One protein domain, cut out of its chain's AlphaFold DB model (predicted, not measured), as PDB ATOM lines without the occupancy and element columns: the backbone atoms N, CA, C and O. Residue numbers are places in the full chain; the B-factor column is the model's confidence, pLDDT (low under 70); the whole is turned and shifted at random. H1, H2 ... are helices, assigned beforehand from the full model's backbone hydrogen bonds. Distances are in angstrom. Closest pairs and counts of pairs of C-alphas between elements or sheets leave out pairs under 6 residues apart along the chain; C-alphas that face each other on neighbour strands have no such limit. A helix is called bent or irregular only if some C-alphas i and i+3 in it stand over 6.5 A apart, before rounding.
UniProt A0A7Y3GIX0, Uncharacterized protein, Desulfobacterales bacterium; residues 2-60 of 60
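This is residues 2 to 60 of the 60 residues of an uncharacterized protein of Desulfobacterales bacterium (UniProt A0A7Y3GIX0). There is little regular structure here: long loops run on both sides of two short helices, H1 and then H2. Beyond H2, residues 32 to 60 go out to a turn near Ala 42, fold back, and run to the far end at Asn 60. The printed part has 59 residues, 11 of them in the two named helices, with no named strand; its class is all helix. It is loose, with a radius of gyration of the C-alphas of 14.4 A, and spans 40 by 30 by 16 A.

After residues 2 to 19, look at H1, residues 20 to 26, and H2, residues 28 to 31, joined by a tight link of one residue. They are close but not clearly touching; their closest C-alphas, of Phe 24 and Val 30, are 6.6 A apart. In H1, 1 of 3 O i to N i+4 pairs and 3 of 4 O i to N i+3 pairs are within hydrogen-bond range; H2 is too short for an O i to N i+4 pair.

Find C-alpha 20 at (151.168, 177.216, 182.494); H1 runs 10.9 A from there and is irregular, with C-alphas 21 and 24 8.5 A apart. H2 runs 5.6 A to C-alpha 31 at (158.159, 191.688, 176.505).

The two C-alphas farthest apart, of Ala 42 and Asn 60, are 45.1 A apart. The printed part has no cut, and residue 60 is under pLDDT 70.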
ATOM      1  N   VAL A   2     155.848 204.083 181.562       92.50
ATOM      2  CA  VAL A   2     154.889 203.043 181.949       92.50
ATOM      3  C   VAL A   2     155.650 201.991 182.732       92.50
ATOM      4  O   VAL A   2     156.791 201.688 182.394       92.50
ATOM      5  N   GLU A   3     155.026 201.497 183.788       92.50
ATOM      6  CA  GLU A   3     155.546 200.452 184.656       92.50
ATOM      7  C   GLU A   3     154.513 199.327 184.709       92.50
ATOM      8  O   GLU A   3     153.312 199.561 184.559       92.50
ATOM      9  N   SER A   4     155.008 198.103 184.828       91.44
ATOM     10  CA  SER A   4     154.207 196.900 184.966       91.44
ATOM     11  C   SER A   4     154.967 195.958 185.879       91.44
ATOM     12  O   SER A   4     156.171 195.758 185.712       91.44
ATOM     13  N   GLN A   5     154.250 195.349 186.811       93.69
ATOM     14  CA  GLN A   5     154.834 194.434 187.777       93.69
ATOM     15  C   GLN A   5     155.244 193.115 187.106       93.69
ATOM     16  O   GLN A   5     154.579 192.634 186.185       93.69
ATOM     17  N   HIS A   6     156.330 192.514 187.590       91.75
ATOM     18  CA  HIS A   6     156.795 191.203 187.138       91.75
ATOM     19  C   HIS A   6     156.071 190.058 187.863       91.75
ATOM     20  O   HIS A   6     155.541 190.237 188.957       91.75
ATOM     21  N   GLY A   7     156.114 188.850 187.288       93.62
ATOM     22  CA  GLY A   7     155.737 187.621 188.002       93.62
ATOM     23  C   GLY A   7     154.236 187.372 188.162       93.62
ATOM     24  O   GLY A   7     153.849 186.543 188.983       93.62
ATOM     25  N   TRP A   8     153.395 188.063 187.394       97.19
ATOM     26  CA  TRP A   8     151.966 187.763 187.337       97.19
ATOM     27  C   TRP A   8     151.697 186.430 186.626       97.19
ATOM     28  O   TRP A   8     152.400 186.058 185.685       97.19
ATOM     29  N   TRP A   9     150.697 185.716 187.138       97.44
ATOM     30  CA  TRP A   9     150.159 184.445 186.654       97.44
ATOM     31  C   TRP A   9     148.736 184.273 187.219       97.44
ATOM     32  O   TRP A   9     148.368 184.965 188.172       97.44
ATOM     33  N   PHE A  10     147.945 183.377 186.635       97.88
ATOM     34  CA  PHE A  10     146.586 183.025 187.056       97.88
ATOM     35  C   PHE A  10     146.611 181.659 187.761       97.88
ATOM     36  O   PHE A  10     146.541 180.630 187.090       97.88
ATOM     37  N   PRO A  11     146.775 181.600 189.096       97.12
ATOM     38  CA  PRO A  11     146.885 180.333 189.831       97.12
ATOM     39  C   PRO A  11     145.653 179.420 189.713       97.12
ATOM     40  O   PRO A  11     145.730 178.242 190.051       97.12
ATOM     41  N   GLU A  12     144.517 179.962 189.285       98.25
ATOM     42  CA  GLU A  12     143.275 179.245 189.005       98.25
ATOM     43  C   GLU A  12     143.259 178.501 187.657       98.25
ATOM     44  O   GLU A  12     142.367 177.681 187.432       98.25
ATOM     45  N   GLU A  13     144.210 178.783 186.767       97.94
ATOM     46  CA  GLU A  13     144.313 178.182 185.433       97.94
ATOM     47  C   GLU A  13     145.091 176.849 185.437       97.94
ATOM     48  O   GLU A  13     145.692 176.440 186.431       97.94
ATOM     49  N   ILE A  14     145.079 176.148 184.297       98.31
ATOM     50  CA  ILE A  14     145.763 174.854 184.107       98.31
ATOM     51  C   ILE A  14     147.282 175.024 184.266       98.31
ATOM     52  O   ILE A  14     147.885 175.861 183.596       98.31
ATOM     53  N   GLY A  15     147.908 174.207 185.117       97.88
ATOM     54  CA  GLY A  15     149.331 174.320 185.456       97.88
ATOM     55  C   GLY A  15     150.296 173.749 184.422       97.88
ATOM     56  O   GLY A  15     151.486 174.055 184.454       97.88
ATOM     57  N   GLU A  16     149.801 172.926 183.510       98.12
ATOM     58  CA  GLU A  16     150.581 172.251 182.485       98.12
ATOM     59  C   GLU A  16     150.739 173.089 181.206       98.12
ATOM     60  O   GLU A  16     149.932 173.965 180.884       98.12
ATOM     61  N   ASP A  17     151.794 172.788 180.447       95.31
ATOM     62  CA  ASP A  17     152.001 173.306 179.091       95.31
ATOM     63  C   ASP A  17     150.811 172.902 178.192       95.31
ATOM     64  O   ASP A  17     150.391 171.737 178.233       95.31
ATOM     65  N   PRO A  18     150.219 173.834 177.414       95.19
ATOM     66  CA  PRO A  18     150.715 175.186 177.093       95.19
ATOM     67  C   PRO A  18     150.154 176.325 177.941       95.19
ATOM     68  O   PRO A  18     150.512 177.481 177.714       95.19
ATOM     69  N   VAL A  19     149.261 176.037 178.887       97.12
ATOM     70  CA  VAL A  19     148.571 177.086 179.647       97.12
ATOM     71  C   VAL A  19     149.496 177.676 180.704       97.12
ATOM     72  O   VAL A  19     149.584 178.900 180.799       97.12
ATOM     73  N   LEU A  20     150.209 176.824 181.454       96.94
ATOM     74  CA  LEU A  20     151.168 177.216 182.494       96.94
ATOM     75  C   LEU A  20     150.619 178.335 183.391       96.94
ATOM     76  O   LEU A  20     151.270 179.356 183.607       96.94
ATOM     77  N   CYS A  21     149.380 178.180 183.852       97.88
ATOM     78  CA  CYS A  21     148.667 179.157 184.664       97.88
ATOM     79  C   CYS A  21     148.605 180.561 184.026       97.88
ATOM     80  O   CYS A  21     148.760 181.581 184.697       97.88
ATOM     81  N   GLY A  22     148.486 180.639 182.700       97.56
ATOM     82  CA  GLY A  22     148.371 181.889 181.950       97.56
ATOM     83  C   GLY A  22     149.584 182.823 182.032       97.56
ATOM     84  O   GLY A  22     149.444 184.030 181.797       97.56
ATOM     85  N   VAL A  23     150.780 182.308 182.344       96.75
ATOM     86  CA  VAL A  23     152.007 183.125 182.444       96.75
ATOM     87  C   VAL A  23     152.317 183.885 181.154       96.75
ATOM     88  O   VAL A  23     152.721 185.040 181.218       96.75
ATOM     89  N   PHE A  24     152.067 183.300 179.978       95.12
ATOM     90  CA  PHE A  24     152.352 183.960 178.696       95.12
ATOM     91  C   PHE A  24     151.393 185.111 178.365       95.12
ATOM     92  O   PHE A  24     151.711 185.958 177.534       95.12
ATOM     93  N   GLN A  25     150.226 185.149 179.009       94.44
ATOM     94  CA  GLN A  25     149.254 186.227 178.848       94.44
ATOM     95  C   GLN A  25     149.496 187.373 179.836       94.44
ATOM     96  O   GLN A  25     149.274 188.533 179.496       94.44
ATOM     97  N   SER A  26     149.896 187.054 181.068       94.75
ATOM     98  CA  SER A  26     149.895 188.002 182.191       94.75
ATOM     99  C   SER A  26     151.282 188.510 182.587       94.75
ATOM    100  O   SER A  26     151.395 189.606 183.136       94.75
ATOM    101  N   ASN A  27     152.347 187.754 182.313       95.88
ATOM    102  CA  ASN A  27     153.686 188.097 182.775       95.88
ATOM    103  C   ASN A  27     154.400 189.036 181.797       95.88
ATOM    104  O   ASN A  27     154.696 188.663 180.665       95.88
ATOM    105  N   VAL A  28     154.764 190.236 182.257       93.88
ATOM    106  CA  VAL A  28     155.464 191.241 181.438       93.88
ATOM    107  C   VAL A  28     156.838 190.783 180.931       93.88
ATOM    108  O   VAL A  28     157.325 191.329 179.943       93.88
ATOM    109  N   ASN A  29     157.452 189.761 181.535       91.62
ATOM    110  CA  ASN A  29     158.737 189.222 181.079       91.62
ATOM    111  C   ASN A  29     158.680 188.704 179.628       91.62
ATOM    112  O   ASN A  29     159.709 188.629 178.968       91.62
ATOM    113  N   VAL A  30     157.493 188.415 179.076       93.25
ATOM    114  CA  VAL A  30     157.353 188.083 177.642       93.25
ATOM    115  C   VAL A  30     157.711 189.250 176.710       93.25
ATOM    116  O   VAL A  30     157.897 189.051 175.512       93.25
ATOM    117  N   LEU A  31     157.793 190.474 177.238       91.81
ATOM    118  CA  LEU A  31     158.159 191.688 176.505       91.81
ATOM    119  C   LEU A  31     159.645 192.050 176.649       91.81
ATOM    120  O   LEU A  31     160.077 193.057 176.082       91.81
ATOM    121  N   THR A  32     160.424 191.278 177.414       90.94
ATOM    122  CA  THR A  32     161.854 191.527 177.626       90.94
ATOM    123  C   THR A  32     162.681 190.594 176.737       90.94
ATOM    124  O   THR A  32     162.622 189.385 176.953       90.94
ATOM    125  N   PRO A  33     163.428 191.109 175.745       89.81
ATOM    126  CA  PRO A  33     164.268 190.272 174.897       89.81
ATOM    127  C   PRO A  33     165.506 189.778 175.658       89.81
ATOM    128  O   PRO A  33     166.047 190.490 176.505       89.81
ATOM    129  N   ASP A  34     165.956 188.571 175.327       90.00
ATOM    130  CA  ASP A  34     167.070 187.868 175.973       90.00
ATOM    131  C   ASP A  34     168.130 187.357 174.978       90.00
ATOM    132  O   ASP A  34     169.015 186.584 175.346       90.00
ATOM    133  N   SER A  35     168.073 187.791 173.710       91.69
ATOM    134  CA  SER A  35     169.136 187.505 172.746       91.69
ATOM    135  C   SER A  35     170.440 188.209 173.137       91.69
ATOM    136  O   SER A  35     170.440 189.221 173.837       91.69
ATOM    137  N   GLU A  36     171.568 187.678 172.660       91.88
ATOM    138  CA  GLU A  36     172.925 188.118 173.027       91.88
ATOM    139  C   GLU A  36     173.141 189.637 172.890       91.88
ATOM    140  O   GLU A  36     173.827 190.239 173.710       91.88
ATOM    141  N   GLU A  37     172.498 190.278 171.912       90.69
ATOM    142  CA  GLU A  37     172.558 191.729 171.684       90.69
ATOM    143  C   GLU A  37     171.932 192.586 172.806       90.69
ATOM    144  O   GLU A  37     172.223 193.780 172.891       90.69
ATOM    145  N   PHE A  38     171.105 191.993 173.676       88.88
ATOM    146  CA  PHE A  38     170.490 192.641 174.847       88.88
ATOM    147  C   PHE A  38     171.138 192.240 176.182       88.88
ATOM    148  O   PHE A  38     170.736 192.730 177.246       88.88
ATOM    149  N   CYS A  39     172.140 191.366 176.141       91.50
ATOM    150  CA  CYS A  39     172.851 190.889 177.317       91.50
ATOM    151  C   CYS A  39     174.174 191.636 177.504       91.50
ATOM    152  O   CYS A  39     174.815 192.074 176.549       91.50
ATOM    153  N   ASP A  40     174.607 191.772 178.756       91.00
ATOM    154  CA  ASP A  40     175.938 192.281 179.066       91.00
ATOM    155  C   ASP A  40     177.014 191.337 178.487       91.00
ATOM    156  O   ASP A  40     177.035 190.158 178.850       91.00
ATOM    157  N   PRO A  41     177.945 191.817 177.639       91.94
ATOM    158  CA  PRO A  41     178.917 190.945 176.975       91.94
ATOM    159  C   PRO A  41     179.903 190.245 177.918       91.94
ATOM    160  O   PRO A  41     180.489 189.230 177.550       91.94
ATOM    161  N   ALA A  42     180.139 190.791 179.115       94.56
ATOM    162  CA  ALA A  42     181.106 190.230 180.056       94.56
ATOM    163  C   ALA A  42     180.504 189.110 180.918       94.56
ATOM    164  O   ALA A  42     181.208 188.170 181.291       94.56
ATOM    165  N   THR A  43     179.220 189.219 181.255       94.81
ATOM    166  CA  THR A  43     178.539 188.344 182.222       94.81
ATOM    167  C   THR A  43     177.415 187.509 181.619       94.81
ATOM    168  O   THR A  43     176.991 186.535 182.239       94.81
ATOM    169  N   GLY A  44     176.916 187.876 180.439       92.44
ATOM    170  CA  GLY A  44     175.726 187.287 179.827       92.44
ATOM    171  C   GLY A  44     174.417 187.654 180.535       92.44
ATOM    172  O   GLY A  44     173.382 187.066 180.237       92.44
ATOM    173  N   ALA A  45     174.437 188.589 181.490       91.56
ATOM    174  CA  ALA A  45     173.241 188.988 182.221       91.56
ATOM    175  C   ALA A  45     172.333 189.879 181.360       91.56
ATOM    176  O   ALA A  45     172.799 190.826 180.724       91.56
ATOM    177  N   VAL A  46     171.022 189.623 181.395       88.56
ATOM    178  CA  VAL A  46     170.033 190.517 180.779       88.56
ATOM    179  C   VAL A  46     170.037 191.851 181.521       88.56
ATOM    180  O   VAL A  46     169.972 191.899 182.754       88.56
ATOM    181  N   THR A  47     170.088 192.950 180.772       79.31
ATOM    182  CA  THR A  47     170.013 194.288 181.361       79.31
ATOM    183  C   THR A  47     168.555 194.726 181.476       79.31
ATOM    184  O   THR A  47     167.931 195.109 180.489       79.31
ATOM    185  N   PHE A  48     168.008 194.733 182.694       74.75
ATOM    186  CA  PHE A  48     166.659 195.248 182.972       74.75
ATOM    187  C   PHE A  48     166.656 196.781 183.068       74.75
ATOM    188  O   PHE A  48     166.480 197.369 184.135       74.75
ATOM    189  N   GLY A  49     166.904 197.435 181.933       78.62
ATOM    190  CA  GLY A  49     166.682 198.869 181.750       78.62
ATOM    191  C   GLY A  49     165.274 199.167 181.216       78.62
ATOM    192  O   GLY A  49     164.554 198.250 180.819       78.62
ATOM    193  N   PRO A  50     164.856 200.445 181.164       86.31
ATOM    194  CA  PRO A  50     163.630 200.822 180.471       86.31
ATOM    195  C   PRO A  50     163.697 200.398 178.997       86.31
ATOM    196  O   PRO A  50     164.576 200.842 178.260       86.31
ATOM    197  N   LEU A  51     162.754 199.560 178.566       89.75
ATOM    198  CA  LEU A  51     162.617 199.130 177.176       89.75
ATOM    199  C   LEU A  51     161.600 200.000 176.429       89.75
ATOM    200  O   LEU A  51     160.713 200.619 177.024       89.75
ATOM    201  N   LEU A  52     161.712 200.033 175.101       92.25
ATOM    202  CA  LEU A  52     160.715 200.683 174.254       92.25
ATOM    203  C   LEU A  52     159.469 199.804 174.140       92.25
ATOM    204  O   LEU A  52     159.555 198.623 173.817       92.25
ATOM    205  N   CYS A  53     158.296 200.401 174.339       93.38
ATOM    206  CA  CYS A  53     157.018 199.713 174.199       93.38
ATOM    207  C   CYS A  53     155.991 200.575 173.453       93.38
ATOM    208  O   CYS A  53     156.156 201.786 173.280       93.38
ATOM    209  N   ARG A  54     154.913 199.932 172.997       94.75
ATOM    210  CA  ARG A  54     153.719 200.601 172.469       94.75
ATOM    211  C   ARG A  54     152.510 200.133 173.259       94.75
ATOM    212  O   ARG A  54     152.421 198.963 173.613       94.75
ATOM    213  N   ILE A  55     151.591 201.056 173.515       94.31
ATOM    214  CA  ILE A  55     150.385 200.807 174.302       94.31
ATOM    215  C   ILE A  55     149.182 201.045 173.412       94.31
ATOM    216  O   ILE A  55     149.118 202.039 172.687       94.31
ATOM    217  N   TYR A  56     148.230 200.126 173.489       95.25
ATOM    218  CA  TYR A  56     146.999 200.164 172.721       95.25
ATOM    219  C   TYR A  56     145.820 199.864 173.646       95.25
ATOM    220  O   TYR A  56     145.972 199.059 174.566       95.25
ATOM    221  N   PRO A  57     144.644 200.467 173.412       96.19
ATOM    222  CA  PRO A  57     143.416 200.011 174.046       96.19
ATOM    223  C   PRO A  57     143.160 198.542 173.701       96.19
ATOM    224  O   PRO A  57     143.343 198.139 172.546       96.19
ATOM    225  N   LEU A  58     142.706 197.759 174.681       92.31
ATOM    226  CA  LEU A  58     142.229 196.404 174.429       92.31
ATOM    227  C   LEU A  58     141.037 196.482 173.465       92.31
ATOM    228  O   LEU A  58     140.095 197.240 173.698       92.31
ATOM    229  N   LYS A  59     141.105 195.745 172.354       85.38
ATOM    230  CA  LYS A  59     139.981 195.624 171.424       85.38
ATOM    231  C   LYS A  59     139.119 194.451 171.875       85.38
ATOM    232  O   LYS A  59     139.643 193.349 172.006       85.38
ATOM    233  N   ASN A  60     137.842 194.735 172.121       64.38
ATOM    234  CA  ASN A  60     136.810 193.737 172.397       64.38
ATOM    235  C   ASN A  60     136.405 192.999 171.121       64.38
ATOM    236  O   ASN A  60     136.368 193.665 170.058       64.38
TER     237      ASN A  60